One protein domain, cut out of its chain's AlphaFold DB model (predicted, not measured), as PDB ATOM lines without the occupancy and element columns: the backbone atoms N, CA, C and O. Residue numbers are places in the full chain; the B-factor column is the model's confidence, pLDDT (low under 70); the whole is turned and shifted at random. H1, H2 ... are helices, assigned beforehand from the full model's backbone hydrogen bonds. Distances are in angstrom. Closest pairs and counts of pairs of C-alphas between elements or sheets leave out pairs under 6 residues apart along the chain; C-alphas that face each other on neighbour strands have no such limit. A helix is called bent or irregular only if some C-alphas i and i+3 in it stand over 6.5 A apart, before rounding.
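AT A GLANCE: This is residues 345 to 378, 389 to 422 and 442 to 510 of the 722 residues of an uncharacterized protein of Capsicum annuum (UniProt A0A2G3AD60). Picture four long helices packed lengthwise into an elongated zigzag: the longest by residues, H2, has H1 folded along it, H3 packs on H2 near one end only, and H4 folds back along H3 as a hairpin, away from H1 and H2. H1, H2 and H3 make an up-and-down bundle, and the two pairs, H1 with H2 and H3 with H4, spread from the place where H2 and H3 meet. The printed part has 137 residues with four named helices, in the order H1, H2, H3, H4 along the chain, and no named strand; the class is all helix. The whole is loose, with a radius of gyration of the C-alphas of 17.8 A, and the C-alphas span 61 by 31 by 22 A.

IN THESE COORDINATES: Begin with the longest helix by residues, H2, residues 389 to 417. Find C-alpha 389 at (-26.534, 11.233, 36.356); from there the helix runs 42.3 A to C-alpha 417 at (-21.041, -30.110, 29.008), and y falls along the way. Look before it for H1, residues 345 to 369, which is 35.2 A long and begins at C-alpha 345 at (-19.881, -31.854, 33.879). H1 has a kink of 29 degrees near residue 352, yet it is neither bent nor irregular, but only just: C-alphas 351 and 354 are 6.4 A apart. After H2, look for H3, residues 444 to 471, 41.1 A long; it too is neither bent nor irregular, but only just, with C-alphas 461 and 464 6.1 A apart. H4, residues 476 to 503, is 40.5 A long, and you find its last C-alpha, 503, at (-33.249, -40.916, 18.599).

HOW THE PARTS SIT: Start from the bundle of H1, H2 and H3, which is up and down, each helix running against the one before it in the chain. Compare H2 with H1: they touch, and their closest C-alphas, those of Cys 359 and Ser 402, are 5.1 A apart. Their lines stand at a shallow tilt of 20 degrees, and they run opposite ways. On H2, go to residues 410 to 417, which alone touch H3; on H3, residues 444 to 456 alone touch H2. The closest C-alphas there are those of Gly 414 and Gly 448, 4.2 A apart, and the two helices run opposite ways at a shallow tilt of 30 degrees. H1 and H3 are near each other, with 10 pairs of C-alphas within 10 A. From H3, step across a tight link of 4 residues to H4; the two form a helical hairpin. H3 and H4 touch, with the closest C-alphas, those of Pro 464 and Ser 478, 4.4 A apart, and they run opposite ways at a shallow tilt of 20 degrees. H4 is apart from H1 and from H2. Check the backbones: in H2 and H4 every O i to N i+4 pair is within hydrogen-bond range, while in H1 it is 17 of 21 and in H3 22 of 24.

THE WHOLE: The two C-alphas farthest apart are those of Leu 389 and Tyr 506, at 62.3 A. Watch for two cuts: residues 379 to 388 are not printed, and C-alphas 378 and 389 stand 9.4 A apart across that gap; residues 423 to 441 are not printed, and C-alphas 422 and 442 stand 14.1 A apart. The links from H1 to H2 and from H2 to H3 run across these cuts, and the link from H3 to H4 is printed whole. The mean pLDDT of the printed part is 80.5; 20 residues are under 70, among them residues 375 to 378 and 389 to 393, on the two sides of the first cut.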
ATOM      1  N   VAL A 345     -18.877 -32.333  32.913       67.25
ATOM      2  CA  VAL A 345     -19.881 -31.854  33.879       67.25
ATOM      3  C   VAL A 345     -19.219 -31.209  35.096       67.25
ATOM      4  O   VAL A 345     -19.533 -30.069  35.438       67.25
ATOM      5  N   LEU A 346     -18.282 -31.910  35.740       69.25
ATOM      6  CA  LEU A 346     -17.603 -31.403  36.935       69.25
ATOM      7  C   LEU A 346     -16.691 -30.211  36.614       69.25
ATOM      8  O   LEU A 346     -16.719 -29.214  37.337       69.25
ATOM      9  N   LEU A 347     -15.922 -30.278  35.522       71.62
ATOM     10  CA  LEU A 347     -15.048 -29.185  35.090       71.62
ATOM     11  C   LEU A 347     -15.850 -27.922  34.744       71.62
ATOM     12  O   LEU A 347     -15.526 -26.839  35.232       71.62
ATOM     13  N   GLY A 348     -16.926 -28.066  33.965       73.31
ATOM     14  CA  GLY A 348     -17.829 -26.971  33.618       73.31
ATOM     15  C   GLY A 348     -18.445 -26.326  34.858       73.31
ATOM     16  O   GLY A 348     -18.368 -25.107  35.021       73.31
ATOM     17  N   LEU A 349     -18.982 -27.129  35.785       78.69
ATOM     18  CA  LEU A 349     -19.527 -26.623  37.047       78.69
ATOM     19  C   LEU A 349     -18.468 -25.876  37.875       78.69
ATOM     20  O   LEU A 349     -18.717 -24.751  38.304       78.69
ATOM     21  N   SER A 350     -17.280 -26.450  38.071       80.12
ATOM     22  CA  SER A 350     -16.250 -25.841  38.924       80.12
ATOM     23  C   SER A 350     -15.605 -24.588  38.334       80.12
ATOM     24  O   SER A 350     -15.123 -23.760  39.104       80.12
ATOM     25  N   LEU A 351     -15.574 -24.435  37.008       80.31
ATOM     26  CA  LEU A 351     -15.077 -23.217  36.368       80.31
ATOM     27  C   LEU A 351     -16.150 -22.116  36.351       80.31
ATOM     28  O   LEU A 351     -15.853 -20.946  36.585       80.31
ATOM     29  N   ILE A 352     -17.406 -22.486  36.079       86.06
ATOM     30  CA  ILE A 352     -18.439 -21.528  35.664       86.06
ATOM     31  C   ILE A 352     -19.397 -21.162  36.802       86.06
ATOM     32  O   ILE A 352     -19.878 -20.031  36.836       86.06
ATOM     33  N   VAL A 353     -19.634 -22.036  37.788       85.00
ATOM     34  CA  VAL A 353     -20.429 -21.669  38.977       85.00
ATOM     35  C   VAL A 353     -19.787 -20.513  39.762       85.00
ATOM     36  O   VAL A 353     -20.515 -19.567  40.069       85.00
ATOM     37  N   PRO A 354     -18.459 -20.473  40.017       87.19
ATOM     38  CA  PRO A 354     -17.827 -19.307  40.642       87.19
ATOM     39  C   PRO A 354     -17.984 -18.019  39.821       87.19
ATOM     40  O   PRO A 354     -18.261 -16.964  40.391       87.19
ATOM     41  N   LEU A 355     -17.877 -18.101  38.488       87.56
ATOM     42  CA  LEU A 355     -18.063 -16.956  37.590       87.56
ATOM     43  C   LEU A 355     -19.512 -16.441  37.625       87.56
ATOM     44  O   LEU A 355     -19.740 -15.244  37.790       87.56
ATOM     45  N   MET A 356     -20.495 -17.345  37.569       89.00
ATOM     46  CA  MET A 356     -21.915 -17.018  37.719       89.00
ATOM     47  C   MET A 356     -22.215 -16.358  39.073       89.00
ATOM     48  O   MET A 356     -22.901 -15.336  39.117       89.00
ATOM     49  N   VAL A 357     -21.666 -16.892  40.171       89.00
ATOM     50  CA  VAL A 357     -21.803 -16.314  41.519       89.00
ATOM     51  C   VAL A 357     -21.158 -14.928  41.602       89.00
ATOM     52  O   VAL A 357     -21.760 -14.021  42.179       89.00
ATOM     53  N   ALA A 358     -19.992 -14.713  40.988       88.81
ATOM     54  CA  ALA A 358     -19.344 -13.403  40.938       88.81
ATOM     55  C   ALA A 358     -20.173 -12.372  40.146       88.81
ATOM     56  O   ALA A 358     -20.396 -11.260  40.629       88.81
ATOM     57  N   CYS A 359     -20.704 -12.742  38.973       89.00
ATOM     58  CA  CYS A 359     -21.580 -11.869  38.189       89.00
ATOM     59  C   CYS A 359     -22.861 -11.501  38.958       89.00
ATOM     60  O   CYS A 359     -23.217 -10.322  39.016       89.00
ATOM     61  N   LEU A 360     -23.518 -12.473  39.604       88.38
ATOM     62  CA  LEU A 360     -24.708 -12.228  40.429       88.38
ATOM     63  C   LEU A 360     -24.398 -11.368  41.665       88.38
ATOM     64  O   LEU A 360     -25.190 -10.491  42.003       88.38
ATOM     65  N   SER A 361     -23.234 -11.551  42.292       88.81
ATOM     66  CA  SER A 361     -22.792 -10.755  43.451       88.81
ATOM     67  C   SER A 361     -22.576  -9.275  43.117       88.81
ATOM     68  O   SER A 361     -22.732  -8.427  43.991       88.81
ATOM     69  N   ILE A 362     -22.267  -8.947  41.857       88.25
ATOM     70  CA  ILE A 362     -22.203  -7.563  41.356       88.25
ATOM     71  C   ILE A 362     -23.592  -7.082  40.902       88.25
ATOM     72  O   ILE A 362     -23.986  -5.953  41.192       88.25
ATOM     73  N   ALA A 363     -24.351  -7.927  40.198       85.75
ATOM     74  CA  ALA A 363     -25.641  -7.553  39.621       85.75
ATOM     75  C   ALA A 363     -26.729  -7.304  40.683       85.75
ATOM     76  O   ALA A 363     -27.434  -6.296  40.613       85.75
ATOM     77  N   ILE A 364     -26.865  -8.186  41.679       86.19
ATOM     78  CA  ILE A 364     -27.956  -8.139  42.667       86.19
ATOM     79  C   ILE A 364     -27.937  -6.839  43.500       86.19
ATOM     80  O   ILE A 364     -28.989  -6.200  43.588       86.19
ATOM     81  N   PRO A 365     -26.802  -6.358  44.051       85.31
ATOM     82  CA  PRO A 365     -26.770  -5.083  44.772       85.31
ATOM     83  C   PRO A 365     -27.150  -3.874  43.906       85.31
ATOM     84  O   PRO A 365     -27.862  -2.988  44.382       85.31
ATOM     85  N   ILE A 366     -26.728  -3.835  42.635       83.38
ATOM     86  CA  ILE A 366     -27.073  -2.739  41.712       83.38
ATOM     87  C   ILE A 366     -28.567  -2.794  41.353       83.38
ATOM     88  O   ILE A 366     -29.241  -1.766  41.340       83.38
ATOM     89  N   TRP A 367     -29.120  -3.990  41.141       85.25
ATOM     90  CA  TRP A 367     -30.550  -4.191  40.891       85.25
ATOM     91  C   TRP A 367     -31.426  -3.729  42.063       85.25
ATOM     92  O   TRP A 367     -32.434  -3.055  41.849       85.25
ATOM     93  N   ILE A 368     -31.015  -4.026  43.301       83.50
ATOM     94  CA  ILE A 368     -31.694  -3.562  44.521       83.50
ATOM     95  C   ILE A 368     -31.616  -2.030  44.634       83.50
ATOM     96  O   ILE A 368     -32.639  -1.389  44.880       83.50
ATOM     97  N   ARG A 369     -30.444  -1.418  44.383       78.50
ATOM     98  CA  ARG A 369     -30.285   0.053  44.332       78.50
ATOM     99  C   ARG A 369     -31.194   0.707  43.287       78.50
ATOM    100  O   ARG A 369     -31.796   1.737  43.570       78.50
ATOM    101  N   ASN A 370     -31.353   0.076  42.125       75.69
ATOM    102  CA  ASN A 370     -32.243   0.514  41.045       75.69
ATOM    103  C   ASN A 370     -33.733   0.182  41.291       75.69
ATOM    104  O   ASN A 370     -34.529   0.177  40.351       75.69
ATOM    105  N   GLY A 371     -34.140  -0.121  42.530       77.75
ATOM    106  CA  GLY A 371     -35.542  -0.377  42.872       77.75
ATOM    107  C   GLY A 371     -36.124  -1.610  42.174       77.75
ATOM    108  O   GLY A 371     -37.300  -1.617  41.812       77.75
ATOM    109  N   TYR A 372     -35.296  -2.637  41.954       80.94
ATOM    110  CA  TYR A 372     -35.622  -3.876  41.236       80.94
ATOM    111  C   TYR A 372     -35.977  -3.681  39.748       80.94
ATOM    112  O   TYR A 372     -36.531  -4.583  39.107       80.94
ATOM    113  N   GLN A 373     -35.624  -2.532  39.163       77.00
ATOM    114  CA  GLN A 373     -35.755  -2.252  37.731       77.00
ATOM    115  C   GLN A 373     -34.430  -2.509  37.000       77.00
ATOM    116  O   GLN A 373     -33.358  -2.160  37.488       77.00
ATOM    117  N   PHE A 374     -34.492  -3.111  35.808       72.50
ATOM    118  CA  PHE A 374     -33.308  -3.302  34.951       72.50
ATOM    119  C   PHE A 374     -32.890  -2.030  34.207       72.50
ATOM    120  O   PHE A 374     -31.766  -1.937  33.726       72.50
ATOM    121  N   TRP A 375     -33.790  -1.052  34.114       64.12
ATOM    122  CA  TRP A 375     -33.561   0.213  33.433       64.12
ATOM    123  C   TRP A 375     -34.117   1.344  34.294       64.12
ATOM    124  O   TRP A 375     -35.318   1.383  34.553       64.12
ATOM    125  N   SER A 376     -33.259   2.262  34.738       57.03
ATOM    126  CA  SER A 376     -33.713   3.471  35.432       57.03
ATOM    127  C   SER A 376     -34.443   4.378  34.440       57.03
ATOM    128  O   SER A 376     -33.909   4.688  33.370       57.03
ATOM    129  N   SER A 377     -35.668   4.804  34.765       48.53
ATOM    130  CA  SER A 377     -36.429   5.703  33.895       48.53
ATOM    131  C   SER A 377     -35.683   7.027  33.710       48.53
ATOM    132  O   SER A 377     -35.528   7.820  34.639       48.53
ATOM    133  N   ARG A 378     -35.235   7.288  32.476       50.91
ATOM    134  CA  ARG A 378     -34.486   8.503  32.110       50.91
ATOM    135  C   ARG A 378     -35.299   9.794  32.325       50.91
ATOM    136  O   ARG A 378     -34.706  10.865  32.382       50.91
ATOM    137  N   LEU A 389     -26.187  11.775  37.670       54.97
ATOM    138  CA  LEU A 389     -26.534  11.233  36.356       54.97
ATOM    139  C   LEU A 389     -25.390  10.387  35.768       54.97
ATOM    140  O   LEU A 389     -25.622   9.289  35.263       54.97
ATOM    141  N   THR A 390     -24.146  10.864  35.883       58.25
ATOM    142  CA  THR A 390     -22.964  10.140  35.378       58.25
ATOM    143  C   THR A 390     -22.627   8.895  36.202       58.25
ATOM    144  O   THR A 390     -22.100   7.931  35.645       58.25
ATOM    145  N   LEU A 391     -22.964   8.872  37.497       58.12
ATOM    146  CA  LEU A 391     -22.816   7.688  38.350       58.12
ATOM    147  C   LEU A 391     -23.831   6.600  37.970       58.12
ATOM    148  O   LEU A 391     -23.428   5.474  37.679       58.12
ATOM    149  N   GLY A 392     -25.119   6.949  37.865       62.66
ATOM    150  CA  GLY A 392     -26.173   5.999  37.484       62.66
ATOM    151  C   GLY A 392     -25.984   5.411  36.080       62.66
ATOM    152  O   GLY A 392     -26.262   4.234  35.857       62.66
ATOM    153  N   MET A 393     -25.428   6.183  35.136       68.19
ATOM    154  CA  MET A 393     -25.032   5.657  33.822       68.19
ATOM    155  C   MET A 393     -23.914   4.607  33.919       68.19
ATOM    156  O   MET A 393     -23.975   3.601  33.215       68.19
ATOM    157  N   LYS A 394     -22.921   4.797  34.798       75.00
ATOM    158  CA  LYS A 394     -21.848   3.811  35.021       75.00
ATOM    159  C   LYS A 394     -22.371   2.546  35.701       75.00
ATOM    160  O   LYS A 394     -22.074   1.455  35.224       75.00
ATOM    161  N   GLU A 395     -23.181   2.677  36.754       78.38
ATOM    162  CA  GLU A 395     -23.806   1.525  37.426       78.38
ATOM    163  C   GLU A 395     -24.699   0.726  36.457       78.38
ATOM    164  O   GLU A 395     -24.619  -0.501  36.428       78.38
ATOM    165  N   GLY A 396     -25.470   1.396  35.590       79.25
ATOM    166  CA  GLY A 396     -26.281   0.746  34.552       79.25
ATOM    167  C   GLY A 396     -25.466  -0.017  33.496       79.25
ATOM    168  O   GLY A 396     -25.849  -1.120  33.112       79.25
ATOM    169  N   VAL A 397     -24.320   0.519  33.057       82.50
ATOM    170  CA  VAL A 397     -23.415  -0.187  32.127       82.50
ATOM    171  C   VAL A 397     -22.764  -1.402  32.796       82.50
ATOM    172  O   VAL A 397     -22.757  -2.482  32.209       82.50
ATOM    173  N   VAL A 398     -22.280  -1.267  34.036       86.06
ATOM    174  CA  VAL A 398     -21.719  -2.395  34.808       86.06
ATOM    175  C   VAL A 398     -22.764  -3.497  35.017       86.06
ATOM    176  O   VAL A 398     -22.444  -4.674  34.876       86.06
ATOM    177  N   PHE A 399     -24.017  -3.121  35.283       85.88
ATOM    178  CA  PHE A 399     -25.139  -4.049  35.430       85.88
ATOM    179  C   PHE A 399     -25.482  -4.797  34.131       85.88
ATOM    180  O   PHE A 399     -25.698  -6.009  34.147       85.88
ATOM    181  N   PHE A 400     -25.481  -4.108  32.985       84.50
ATOM    182  CA  PHE A 400     -25.694  -4.753  31.687       84.50
ATOM    183  C   PHE A 400     -24.556  -5.725  31.335       84.50
ATOM    184  O   PHE A 400     -24.810  -6.834  30.859       84.50
ATOM    185  N   ILE A 401     -23.305  -5.343  31.617       88.38
ATOM    186  CA  ILE A 401     -22.128  -6.195  31.403       88.38
ATOM    187  C   ILE A 401     -22.193  -7.441  32.295       88.38
ATOM    188  O   ILE A 401     -21.992  -8.545  31.792       88.38
ATOM    189  N   SER A 402     -22.519  -7.312  33.586       87.81
ATOM    190  CA  SER A 402     -22.581  -8.468  34.490       87.81
ATOM    191  C   SER A 402     -23.732  -9.426  34.161       87.81
ATOM    192  O   SER A 402     -23.531 -10.636  34.241       87.81
ATOM    193  N   ILE A 403     -24.886  -8.931  33.695       87.88
ATOM    194  CA  ILE A 403     -25.954  -9.786  33.143       87.88
ATOM    195  C   ILE A 403     -25.517 -10.471  31.840       87.88
ATOM    196  O   ILE A 403     -25.763 -11.664  31.676       87.88
ATOM    197  N   SER A 404     -24.844  -9.761  30.931       88.25
ATOM    198  CA  SER A 404     -24.369 -10.347  29.666       88.25
ATOM    199  C   SER A 404     -23.326 -11.445  29.903       88.25
ATOM    200  O   SER A 404     -23.408 -12.514  29.302       88.25
ATOM    201  N   LEU A 405     -22.390 -11.224  30.833       91.56
ATOM    202  CA  LEU A 405     -21.410 -12.227  31.258       91.56
ATOM    203  C   LEU A 405     -22.076 -13.416  31.962       91.56
ATOM    204  O   LEU A 405     -21.692 -14.558  31.718       91.56
ATOM    205  N   PHE A 406     -23.100 -13.180  32.787       91.12
ATOM    206  CA  PHE A 406     -23.873 -14.245  33.430       91.12
ATOM    207  C   PHE A 406     -24.626 -15.118  32.406       91.12
ATOM    208  O   PHE A 406     -24.534 -16.343  32.453       91.12
ATOM    209  N   ALA A 407     -25.310 -14.506  31.434       89.38
ATOM    210  CA  ALA A 407     -25.991 -15.232  30.361       89.38
ATOM    211  C   ALA A 407     -25.000 -16.001  29.466       89.38
ATOM    212  O   ALA A 407     -25.214 -17.177  29.171       89.38
ATOM    213  N   GLY A 408     -23.875 -15.373  29.102       89.88
ATOM    214  CA  GLY A 408     -22.779 -16.030  28.386       89.88
ATOM    215  C   GLY A 408     -22.172 -17.200  29.168       89.88
ATOM    216  O   GLY A 408     -21.850 -18.222  28.573       89.88
ATOM    217  N   SER A 409     -22.096 -17.098  30.500       90.50
ATOM    218  CA  SER A 409     -21.639 -18.183  31.381       90.50
ATOM    219  C   SER A 409     -22.580 -19.390  31.338       90.50
ATOM    220  O   SER A 409     -22.110 -20.516  31.202       90.50
ATOM    221  N   ILE A 410     -23.902 -19.183  31.381       91.12
ATOM    222  CA  ILE A 410     -24.884 -20.276  31.246       91.12
ATOM    223  C   ILE A 410     -24.734 -20.987  29.892       91.12
ATOM    224  O   ILE A 410     -24.711 -22.218  29.842       91.12
ATOM    225  N   LEU A 411     -24.591 -20.228  28.801       89.56
ATOM    226  CA  LEU A 411     -24.399 -20.794  27.462       89.56
ATOM    227  C   LEU A 411     -23.060 -21.538  27.337       89.56
ATOM    228  O   LEU A 411     -23.020 -22.628  26.770       89.56
ATOM    229  N   ALA A 412     -21.983 -21.001  27.919       88.19
ATOM    230  CA  ALA A 412     -20.681 -21.661  27.971       88.19
ATOM    231  C   ALA A 412     -20.724 -22.968  28.781       88.19
ATOM    232  O   ALA A 412     -20.114 -23.949  28.367       88.19
ATOM    233  N   LEU A 413     -21.478 -23.019  29.886       87.94
ATOM    234  CA  LEU A 413     -21.682 -24.248  30.659       87.94
ATOM    235  C   LEU A 413     -22.422 -25.302  29.833       87.94
ATOM    236  O   LEU A 413     -21.974 -26.445  29.775       87.94
ATOM    237  N   GLY A 414     -23.495 -24.912  29.140       85.19
ATOM    238  CA  GLY A 414     -24.198 -25.808  28.220       85.19
ATOM    239  C   GLY A 414     -23.281 -26.351  27.123       85.19
ATOM    240  O   GLY A 414     -23.242 -27.557  26.903       85.19
ATOM    241  N   ALA A 415     -22.479 -25.484  26.497       84.38
ATOM    242  CA  ALA A 415     -21.535 -25.862  25.446       84.38
ATOM    243  C   ALA A 415     -20.392 -26.769  25.941       84.38
ATOM    244  O   ALA A 415     -20.033 -27.719  25.253       84.38
ATOM    245  N   ILE A 416     -19.836 -26.514  27.132       82.62
ATOM    246  CA  ILE A 416     -18.734 -27.305  27.711       82.62
ATOM    247  C   ILE A 416     -19.212 -28.687  28.171       82.62
ATOM    248  O   ILE A 416     -18.487 -29.663  27.995       82.62
ATOM    249  N   VAL A 417     -20.437 -28.803  28.691       80.81
ATOM    250  CA  VAL A 417     -21.041 -30.110  29.008       80.81
ATOM    251  C   VAL A 417     -21.469 -30.858  27.738       80.81
ATOM    252  O   VAL A 417     -21.303 -32.072  27.663       80.81
ATOM    253  N   SER A 418     -21.932 -30.134  26.713       78.06
ATOM    254  CA  SER A 418     -22.266 -30.662  25.380       78.06
ATOM    255  C   SER A 418     -21.045 -31.044  24.526       78.06
ATOM    256  O   SER A 418     -21.218 -31.584  23.428       78.06
ATOM    257  N   ALA A 419     -19.821 -30.739  24.959       72.62
ATOM    258  CA  ALA A 419     -18.619 -31.032  24.192       72.62
ATOM    259  C   ALA A 419     -18.285 -32.534  24.246       72.62
ATOM    260  O   ALA A 419     -18.189 -33.124  25.320       72.62
ATOM    261  N   LYS A 420     -18.031 -33.136  23.077       58.69
ATOM    262  CA  LYS A 420     -17.756 -34.576  22.917       58.69
ATOM    263  C   LYS A 420     -16.333 -35.117  23.204       58.69
ATOM    264  O   LYS A 420     -16.196 -36.336  23.136       58.69
ATOM    265  N   PRO A 421     -15.254 -34.353  23.505       45.53
ATOM    266  CA  PRO A 421     -13.883 -34.895  23.489       45.53
ATOM    267  C   PRO A 421     -13.512 -35.748  24.725       45.53
ATOM    268  O   PRO A 421     -12.370 -35.723  25.176       45.53
ATOM    269  N   LEU A 422     -14.474 -36.481  25.292       48.84
ATOM    270  CA  LEU A 422     -14.288 -37.472  26.356       48.84
ATOM    271  C   LEU A 422     -15.027 -38.800  26.090       48.84
ATOM    272  O   LEU A 422     -14.803 -39.745  26.840       48.84
ATOM    273  N   ALA A 442     -29.497 -39.582  27.743       60.31
ATOM    274  CA  ALA A 442     -28.082 -39.808  28.059       60.31
ATOM    275  C   ALA A 442     -27.116 -39.140  27.058       60.31
ATOM    276  O   ALA A 442     -25.901 -39.238  27.221       60.31
ATOM    277  N   SER A 443     -27.637 -38.453  26.034       72.81
ATOM    278  CA  SER A 443     -26.845 -37.603  25.141       72.81
ATOM    279  C   SER A 443     -26.122 -36.504  25.933       72.81
ATOM    280  O   SER A 443     -26.739 -35.776  26.713       72.81
ATOM    281  N   SER A 444     -24.812 -36.346  25.715       73.38
ATOM    282  CA  SER A 444     -24.019 -35.255  26.304       73.38
ATOM    283  C   SER A 444     -24.522 -33.876  25.857       73.38
ATOM    284  O   SER A 444     -24.538 -32.933  26.652       73.38
ATOM    285  N   VAL A 445     -25.027 -33.780  24.621       77.38
ATOM    286  CA  VAL A 445     -25.671 -32.580  24.065       77.38
ATOM    287  C   VAL A 445     -26.953 -32.256  24.832       77.38
ATOM    288  O   VAL A 445     -27.095 -31.138  25.339       77.38
ATOM    289  N   PHE A 446     -27.837 -33.248  25.004       80.12
ATOM    290  CA  PHE A 446     -29.052 -33.107  25.807       80.12
ATOM    291  C   PHE A 446     -28.730 -32.666  27.238       80.12
ATOM    292  O   PHE A 446     -29.332 -31.722  27.748       80.12
ATOM    293  N   LEU A 447     -27.754 -33.314  27.883       79.56
ATOM    294  CA  LEU A 447     -27.367 -33.033  29.265       79.56
ATOM    295  C   LEU A 447     -26.864 -31.591  29.434       79.56
ATOM    296  O   LEU A 447     -27.288 -30.899  30.363       79.56
ATOM    297  N   GLY A 448     -26.022 -31.107  28.517       82.56
ATOM    298  CA  GLY A 448     -25.545 -29.722  28.527       82.56
ATOM    299  C   GLY A 448     -26.671 -28.711  28.318       82.56
ATOM    300  O   GLY A 448     -26.794 -27.749  29.083       82.56
ATOM    301  N   TRP A 449     -27.550 -28.958  27.343       85.38
ATOM    302  CA  TRP A 449     -28.715 -28.107  27.091       85.38
ATOM    303  C   TRP A 449     -29.694 -28.086  28.275       85.38
ATOM    304  O   TRP A 449     -30.186 -27.020  28.655       85.38
ATOM    305  N   ALA A 450     -29.938 -29.238  28.903       85.94
ATOM    306  CA  ALA A 450     -30.801 -29.375  30.070       85.94
ATOM    307  C   ALA A 450     -30.232 -28.648  31.298       85.94
ATOM    308  O   ALA A 450     -30.970 -27.922  31.965       85.94
ATOM    309  N   MET A 451     -28.927 -28.765  31.570       84.06
ATOM    310  CA  MET A 451     -28.276 -28.044  32.673       84.06
ATOM    311  C   MET A 451     -28.324 -26.522  32.477       84.06
ATOM    312  O   MET A 451     -28.690 -25.796  33.406       84.06
ATOM    313  N   ALA A 452     -28.018 -26.032  31.271       89.50
ATOM    314  CA  ALA A 452     -28.109 -24.608  30.951       89.50
ATOM    315  C   ALA A 452     -29.554 -24.086  31.070       89.50
ATOM    316  O   ALA A 452     -29.796 -23.059  31.710       89.50
ATOM    317  N   SER A 453     -30.523 -24.832  30.528       90.00
ATOM    318  CA  SER A 453     -31.953 -24.509  30.612       90.00
ATOM    319  C   SER A 453     -32.448 -24.478  32.058       90.00
ATOM    320  O   SER A 453     -33.134 -23.536  32.446       90.00
ATOM    321  N   ALA A 454     -32.068 -25.451  32.892       89.25
ATOM    322  CA  ALA A 454     -32.472 -25.508  34.295       89.25
ATOM    323  C   ALA A 454     -31.982 -24.285  35.091       89.25
ATOM    324  O   ALA A 454     -32.770 -23.656  35.800       89.25
ATOM    325  N   ILE A 455     -30.712 -23.897  34.934       88.62
ATOM    326  CA  ILE A 455     -30.141 -22.720  35.613       88.62
ATOM    327  C   ILE A 455     -30.820 -21.431  35.124       88.62
ATOM    328  O   ILE A 455     -31.193 -20.580  35.938       88.62
ATOM    329  N   ALA A 456     -31.046 -21.305  33.812       90.75
ATOM    330  CA  ALA A 456     -31.763 -20.173  33.235       90.75
ATOM    331  C   ALA A 456     -33.206 -20.067  33.764       90.75
ATOM    332  O   ALA A 456     -33.626 -18.976  34.153       90.75
ATOM    333  N   LEU A 457     -33.952 -21.175  33.843       91.94
ATOM    334  CA  LEU A 457     -35.329 -21.204  34.354       91.94
ATOM    335  C   LEU A 457     -35.411 -20.886  35.850       91.94
ATOM    336  O   LEU A 457     -36.301 -20.142  36.260       91.94
ATOM    337  N   VAL A 458     -34.469 -21.375  36.664       89.75
ATOM    338  CA  VAL A 458     -34.396 -21.026  38.092       89.75
ATOM    339  C   VAL A 458     -34.203 -19.519  38.265       89.75
ATOM    340  O   VAL A 458     -34.974 -18.881  38.981       89.75
ATOM    341  N   VAL A 459     -33.228 -18.912  37.583       88.44
ATOM    342  CA  VAL A 459     -32.940 -17.478  37.765       88.44
ATOM    343  C   VAL A 459     -34.026 -16.587  37.154       88.44
ATOM    344  O   VAL A 459     -34.471 -15.636  37.800       88.44
ATOM    345  N   THR A 460     -34.518 -16.906  35.955       89.38
ATOM    346  CA  THR A 460     -35.586 -16.123  35.302       89.38
ATOM    347  C   THR A 460     -36.960 -16.306  35.948       89.38
ATOM    348  O   THR A 460     -37.772 -15.391  35.855       89.38
ATOM    349  N   GLY A 461     -37.207 -17.413  36.659       86.94
ATOM    350  CA  GLY A 461     -38.403 -17.609  37.483       86.94
ATOM    351  C   GLY A 461     -38.329 -16.927  38.857       86.94
ATOM    352  O   GLY A 461     -39.313 -16.344  39.311       86.94
ATOM    353  N   VAL A 462     -37.163 -16.939  39.517       88.12
ATOM    354  CA  VAL A 462     -36.995 -16.386  40.878       88.12
ATOM    355  C   VAL A 462     -36.876 -14.854  40.899       88.12
ATOM    356  O   VAL A 462     -37.412 -14.218  41.809       88.12
ATOM    357  N   LEU A 463     -36.240 -14.223  39.903       86.69
ATOM    358  CA  LEU A 463     -36.099 -12.756  39.858       86.69
ATOM    359  C   LEU A 463     -37.452 -11.995  39.814       86.69
ATOM    360  O   LEU A 463     -37.610 -11.055  40.599       86.69
ATOM    361  N   PRO A 464     -38.459 -12.389  39.001       85.00
ATOM    362  CA  PRO A 464     -39.827 -11.864  39.071       85.00
ATOM    363  C   PRO A 464     -40.438 -11.915  40.469       85.00
ATOM    364  O   PRO A 464     -41.022 -10.929  40.923       85.00
ATOM    365  N   ILE A 465     -40.275 -13.049  41.157       85.50
ATOM    366  CA  ILE A 465     -40.830 -13.289  42.491       85.50
ATOM    367  C   ILE A 465     -40.195 -12.307  43.483       85.50
ATOM    368  O   ILE A 465     -40.914 -11.549  44.131       85.50
ATOM    369  N   ILE A 466     -38.860 -12.226  43.537       85.62
ATOM    370  CA  ILE A 466     -38.146 -11.284  44.419       85.62
ATOM    371  C   ILE A 466     -38.548  -9.826  44.125       85.62
ATOM    372  O   ILE A 466     -38.839  -9.074  45.055       85.62
ATOM    373  N   SER A 467     -38.625  -9.434  42.847       85.12
ATOM    374  CA  SER A 467     -39.035  -8.080  42.434       85.12
ATOM    375  C   SER A 467     -40.449  -7.734  42.914       85.12
ATOM    376  O   SER A 467     -40.680  -6.640  43.438       85.12
ATOM    377  N   TRP A 468     -41.390  -8.672  42.780       84.44
ATOM    378  CA  TRP A 468     -42.778  -8.485  43.194       84.44
ATOM    379  C   TRP A 468     -42.923  -8.402  44.717       84.44
ATOM    380  O   TRP A 468     -43.561  -7.472  45.206       84.44
ATOM    381  N   PHE A 469     -42.282  -9.297  45.475       82.62
ATOM    382  CA  PHE A 469     -42.322  -9.267  46.943       82.62
ATOM    383  C   PHE A 469     -41.692  -8.002  47.539       82.62
ATOM    384  O   PHE A 469     -42.176  -7.497  48.550       82.62
ATOM    385  N   ALA A 470     -40.640  -7.464  46.916       80.31
ATOM    386  CA  ALA A 470     -39.966  -6.267  47.409       80.31
ATOM    387  C   ALA A 470     -40.685  -4.949  47.060       80.31
ATOM    388  O   ALA A 470     -40.512  -3.956  47.765       80.31
ATOM    389  N   THR A 471     -41.477  -4.910  45.980       78.94
ATOM    390  CA  THR A 471     -42.079  -3.661  45.463       78.94
ATOM    391  C   THR A 471     -43.608  -3.632  45.460       78.94
ATOM    392  O   THR A 471     -44.192  -2.563  45.281       78.94
ATOM    393  N   TYR A 472     -44.268  -4.786  45.615       74.31
ATOM    394  CA  TYR A 472     -45.717  -4.980  45.457       74.31
ATOM    395  C   TYR A 472     -46.295  -4.479  44.119       74.31
ATOM    396  O   TYR A 472     -47.505  -4.292  43.976       74.31
ATOM    397  N   ARG A 473     -45.441  -4.284  43.105       75.06
ATOM    398  CA  ARG A 473     -45.806  -3.827  41.760       75.06
ATOM    399  C   ARG A 473     -45.229  -4.772  40.714       75.06
ATOM    400  O   ARG A 473     -44.177  -5.374  40.910       75.06
ATOM    401  N   PHE A 474     -45.917  -4.898  39.585       75.56
ATOM    402  CA  PHE A 474     -45.395  -5.640  38.443       75.56
ATOM    403  C   PHE A 474     -44.432  -4.737  37.662       75.56
ATOM    404  O   PHE A 474     -44.844  -3.741  37.068       75.56
ATOM    405  N   SER A 475     -43.138  -5.035  37.741       78.19
ATOM    406  CA  SER A 475     -42.066  -4.250  37.125       78.19
ATOM    407  C   SER A 475     -41.833  -4.657  35.663       78.19
ATOM    408  O   SER A 475     -42.045  -5.809  35.285       78.19
ATOM    409  N   LEU A 476     -41.337  -3.731  34.831       78.19
ATOM    410  CA  LEU A 476     -40.957  -4.043  33.443       78.19
ATOM    411  C   LEU A 476     -39.856  -5.122  33.387       78.19
ATOM    412  O   LEU A 476     -39.864  -5.981  32.513       78.19
ATOM    413  N   SER A 477     -38.944  -5.117  34.363       79.69
ATOM    414  CA  SER A 477     -37.940  -6.166  34.586       79.69
ATOM    415  C   SER A 477     -38.570  -7.533  34.860       79.69
ATOM    416  O   SER A 477     -38.149  -8.515  34.255       79.69
ATOM    417  N   SER A 478     -39.602  -7.603  35.708       85.81
ATOM    418  CA  SER A 478     -40.367  -8.834  35.948       85.81
ATOM    419  C   SER A 478     -41.041  -9.339  34.666       85.81
ATOM    420  O   SER A 478     -40.905 -10.513  34.328       85.81
ATOM    421  N   ALA A 479     -41.660  -8.445  33.884       85.62
ATOM    422  CA  ALA A 479     -42.253  -8.785  32.587       85.62
ATOM    423  C   ALA A 479     -41.221  -9.361  31.594       85.62
ATOM    424  O   ALA A 479     -41.478 -10.384  30.963       85.62
ATOM    425  N   ILE A 480     -40.037  -8.743  31.496       86.19
ATOM    426  CA  ILE A 480     -38.935  -9.215  30.643       86.19
ATOM    427  C   ILE A 480     -38.423 -10.583  31.119       86.19
ATOM    428  O   ILE A 480     -38.277 -11.489  30.302       86.19
ATOM    429  N   CYS A 481     -38.208 -10.777  32.425       86.88
ATOM    430  CA  CYS A 481     -37.809 -12.077  32.971       86.88
ATOM    431  C   CYS A 481     -38.842 -13.176  32.698       86.88
ATOM    432  O   CYS A 481     -38.445 -14.272  32.320       86.88
ATOM    433  N   ILE A 482     -40.142 -12.889  32.825       88.19
ATOM    434  CA  ILE A 482     -41.215 -13.848  32.510       88.19
ATOM    435  C   ILE A 482     -41.246 -14.167  31.007       88.19
ATOM    436  O   ILE A 482     -41.428 -15.325  30.638       88.19
ATOM    437  N   GLY A 483     -41.000 -13.183  30.137       88.75
ATOM    438  CA  GLY A 483     -40.854 -13.405  28.695       88.75
ATOM    439  C   GLY A 483     -39.655 -14.295  28.342       88.75
ATOM    440  O   GLY A 483     -39.791 -15.220  27.543       88.75
ATOM    441  N   ILE A 484     -38.499 -14.076  28.978       89.12
ATOM    442  CA  ILE A 484     -37.307 -14.923  28.798       89.12
ATOM    443  C   ILE A 484     -37.559 -16.328  29.363       89.12
ATOM    444  O   ILE A 484     -37.252 -17.306  28.692       89.12
ATOM    445  N   PHE A 485     -38.165 -16.446  30.546       91.69
ATOM    446  CA  PHE A 485     -38.558 -17.726  31.140       91.69
ATOM    447  C   PHE A 485     -39.474 -18.524  30.195       91.69
ATOM    448  O   PHE A 485     -39.222 -19.701  29.943       91.69
ATOM    449  N   ALA A 486     -40.481 -17.869  29.602       91.56
ATOM    450  CA  ALA A 486     -41.376 -18.464  28.609       91.56
ATOM    451  C   ALA A 486     -40.641 -18.895  27.322       91.56
ATOM    452  O   ALA A 486     -40.922 -19.962  26.781       91.56
ATOM    453  N   ALA A 487     -39.665 -18.114  26.850       92.31
ATOM    454  CA  ALA A 487     -38.843 -18.488  25.701       92.31
ATOM    455  C   ALA A 487     -37.934 -19.695  26.006       92.31
ATOM    456  O   ALA A 487     -37.882 -20.638  25.217       92.31
ATOM    457  N   VAL A 488     -37.262 -19.705  27.164       92.00
ATOM    458  CA  VAL A 488     -36.364 -20.795  27.583       92.00
ATOM    459  C   VAL A 488     -37.136 -22.092  27.809       92.00
ATOM    460  O   VAL A 488     -36.680 -23.142  27.366       92.00
ATOM    461  N   ILE A 489     -38.315 -22.056  28.443       91.31
ATOM    462  CA  ILE A 489     -39.085 -23.281  28.700       91.31
ATOM    463  C   ILE A 489     -39.636 -23.887  27.402       91.31
ATOM    464  O   ILE A 489     -39.573 -25.103  27.230       91.31
ATOM    465  N   VAL A 490     -40.092 -23.060  26.452       92.06
ATOM    466  CA  VAL A 490     -40.522 -23.524  25.123       92.06
ATOM    467  C   VAL A 490     -39.336 -24.078  24.328       92.06
ATOM    468  O   VAL A 490     -39.461 -25.150  23.737       92.06
ATOM    469  N   ALA A 491     -38.173 -23.419  24.360       90.56
ATOM    470  CA  ALA A 491     -36.959 -23.917  23.712       90.56
ATOM    471  C   ALA A 491     -36.471 -25.243  24.325       90.56
ATOM    472  O   ALA A 491     -36.108 -26.161  23.593       90.56
ATOM    473  N   PHE A 492     -36.525 -25.390  25.653       90.56
ATOM    474  CA  PHE A 492     -36.205 -26.642  26.339       90.56
ATOM    475  C   PHE A 492     -37.145 -27.781  25.919       90.56
ATOM    476  O   PHE A 492     -36.670 -28.850  25.537       90.56
ATOM    477  N   CYS A 493     -38.462 -27.546  25.912       89.56
ATOM    478  CA  CYS A 493     -39.447 -28.546  25.484       89.56
ATOM    479  C   CYS A 493     -39.291 -28.910  23.994       89.56
ATOM    480  O   CYS A 493     -39.362 -30.084  23.631       89.56
ATOM    481  N   GLY A 494     -39.028 -27.920  23.133       87.56
ATOM    482  CA  GLY A 494     -38.833 -28.107  21.692       87.56
ATOM    483  C   GLY A 494     -37.571 -28.900  21.342       87.56
ATOM    484  O   GLY A 494     -37.648 -29.844  20.559       87.56
ATOM    485  N   VAL A 495     -36.429 -28.576  21.961       85.44
ATOM    486  CA  VAL A 495     -35.179 -29.340  21.786       85.44
ATOM    487  C   VAL A 495     -35.325 -30.752  22.356       85.44
ATOM    488  O   VAL A 495     -34.970 -31.709  21.675       85.44
ATOM    489  N   SER A 496     -35.941 -30.901  23.537       84.75
ATOM    490  CA  SER A 496     -36.234 -32.220  24.118       84.75
ATOM    491  C   SER A 496     -37.067 -33.079  23.166       84.75
ATOM    492  O   SER A 496     -36.723 -34.228  22.913       84.75
ATOM    493  N   TYR A 497     -38.134 -32.522  22.583       84.19
ATOM    494  CA  TYR A 497     -38.950 -33.227  21.596       84.19
ATOM    495  C   TYR A 497     -38.144 -33.627  20.353       84.19
ATOM    496  O   TYR A 497     -38.228 -34.774  19.917       84.19
ATOM    497  N   PHE A 498     -37.342 -32.711  19.802       81.94
ATOM    498  CA  PHE A 498     -36.534 -32.974  18.610       81.94
ATOM    499  C   PHE A 498     -35.504 -34.092  18.836       81.94
ATOM    500  O   PHE A 498     -35.377 -34.977  17.994       81.94
ATOM    501  N   GLU A 499     -34.816 -34.100  19.979       76.88
ATOM    502  CA  GLU A 499     -33.804 -35.117  20.293       76.88
ATOM    503  C   GLU A 499     -34.441 -36.485  20.609       76.88
ATOM    504  O   GLU A 499     -33.942 -37.514  20.147       76.88
ATOM    505  N   ILE A 500     -35.612 -36.518  21.265       76.12
ATOM    506  CA  ILE A 500     -36.391 -37.759  21.416       76.12
ATOM    507  C   ILE A 500     -36.825 -38.296  20.042       76.12
ATOM    508  O   ILE A 500     -36.619 -39.477  19.772       76.12
ATOM    509  N   VAL A 501     -37.365 -37.466  19.143       76.44
ATOM    510  CA  VAL A 501     -37.771 -37.909  17.792       76.44
ATOM    511  C   VAL A 501     -36.571 -38.387  16.969       76.44
ATOM    512  O   VAL A 501     -36.637 -39.459  16.369       76.44
ATOM    513  N   GLY A 502     -35.457 -37.648  16.987       72.25
ATOM    514  CA  GLY A 502     -34.230 -38.002  16.266       72.25
ATOM    515  C   GLY A 502     -33.571 -39.298  16.753       72.25
ATOM    516  O   GLY A 502     -32.919 -39.982  15.968       72.25
ATOM    517  N   SER A 503     -33.775 -39.672  18.020       69.75
ATOM    518  CA  SER A 503     -33.249 -40.916  18.599       69.75
ATOM    519  C   SER A 503     -34.021 -42.191  18.214       69.75
ATOM    520  O   SER A 503     -33.520 -43.299  18.413       69.75
ATOM    521  N   ARG A 504     -35.255 -42.073  17.700       70.06
ATOM    522  CA  ARG A 504     -36.113 -43.226  17.375       70.06
ATOM    523  C   ARG A 504     -35.760 -43.775  15.988       70.06
ATOM    524  O   ARG A 504     -35.917 -43.077  14.994       70.06
ATOM    525  N   THR A 505     -35.414 -45.063  15.905       59.78
ATOM    526  CA  THR A 505     -34.974 -45.776  14.680       59.78
ATOM    527  C   THR A 505     -35.896 -45.625  13.461       59.78
ATOM    528  O   THR A 505     -35.434 -45.746  12.332       59.78
ATOM    529  N   TYR A 506     -37.186 -45.349  13.676       64.62
ATOM    530  CA  TYR A 506     -38.193 -45.164  12.623       64.62
ATOM    531  C   TYR A 506     -38.817 -43.754  12.598       64.62
ATOM    532  O   TYR A 506     -39.791 -43.541  11.886       64.62
ATOM    533  N   GLN A 507     -38.315 -42.804  13.398       64.62
ATOM    534  CA  GLN A 507     -38.813 -41.420  13.541       64.62
ATOM    535  C   GLN A 507     -40.301 -41.242  13.932       64.62
ATOM    536  O   GLN A 507     -40.758 -40.110  14.067       64.62
ATOM    537  N   ILE A 508     -41.062 -42.317  14.170       70.88
ATOM    538  CA  ILE A 508     -42.471 -42.251  14.599       70.88
ATOM    539  C   ILE A 508     -42.545 -41.747  16.058       70.88
ATOM    540  O   ILE A 508     -42.103 -42.466  16.961       70.88
ATOM    541  N   PRO A 509     -43.120 -40.557  16.335       68.81
ATOM    542  CA  PRO A 509     -43.266 -40.056  17.699       68.81
ATOM    543  C   PRO A 509     -44.381 -40.806  18.436       68.81
ATOM    544  O   PRO A 509     -45.510 -40.903  17.946       68.81
ATOM    545  N   THR A 510     -44.113 -41.299  19.648       76.94
ATOM    546  CA  THR A 510     -45.183 -41.856  20.490       76.94
ATOM    547  C   THR A 510     -45.921 -40.748  21.250       76.94
ATOM    548  O   THR A 510     -45.369 -39.689  21.553       76.94
TER     549      THR A 510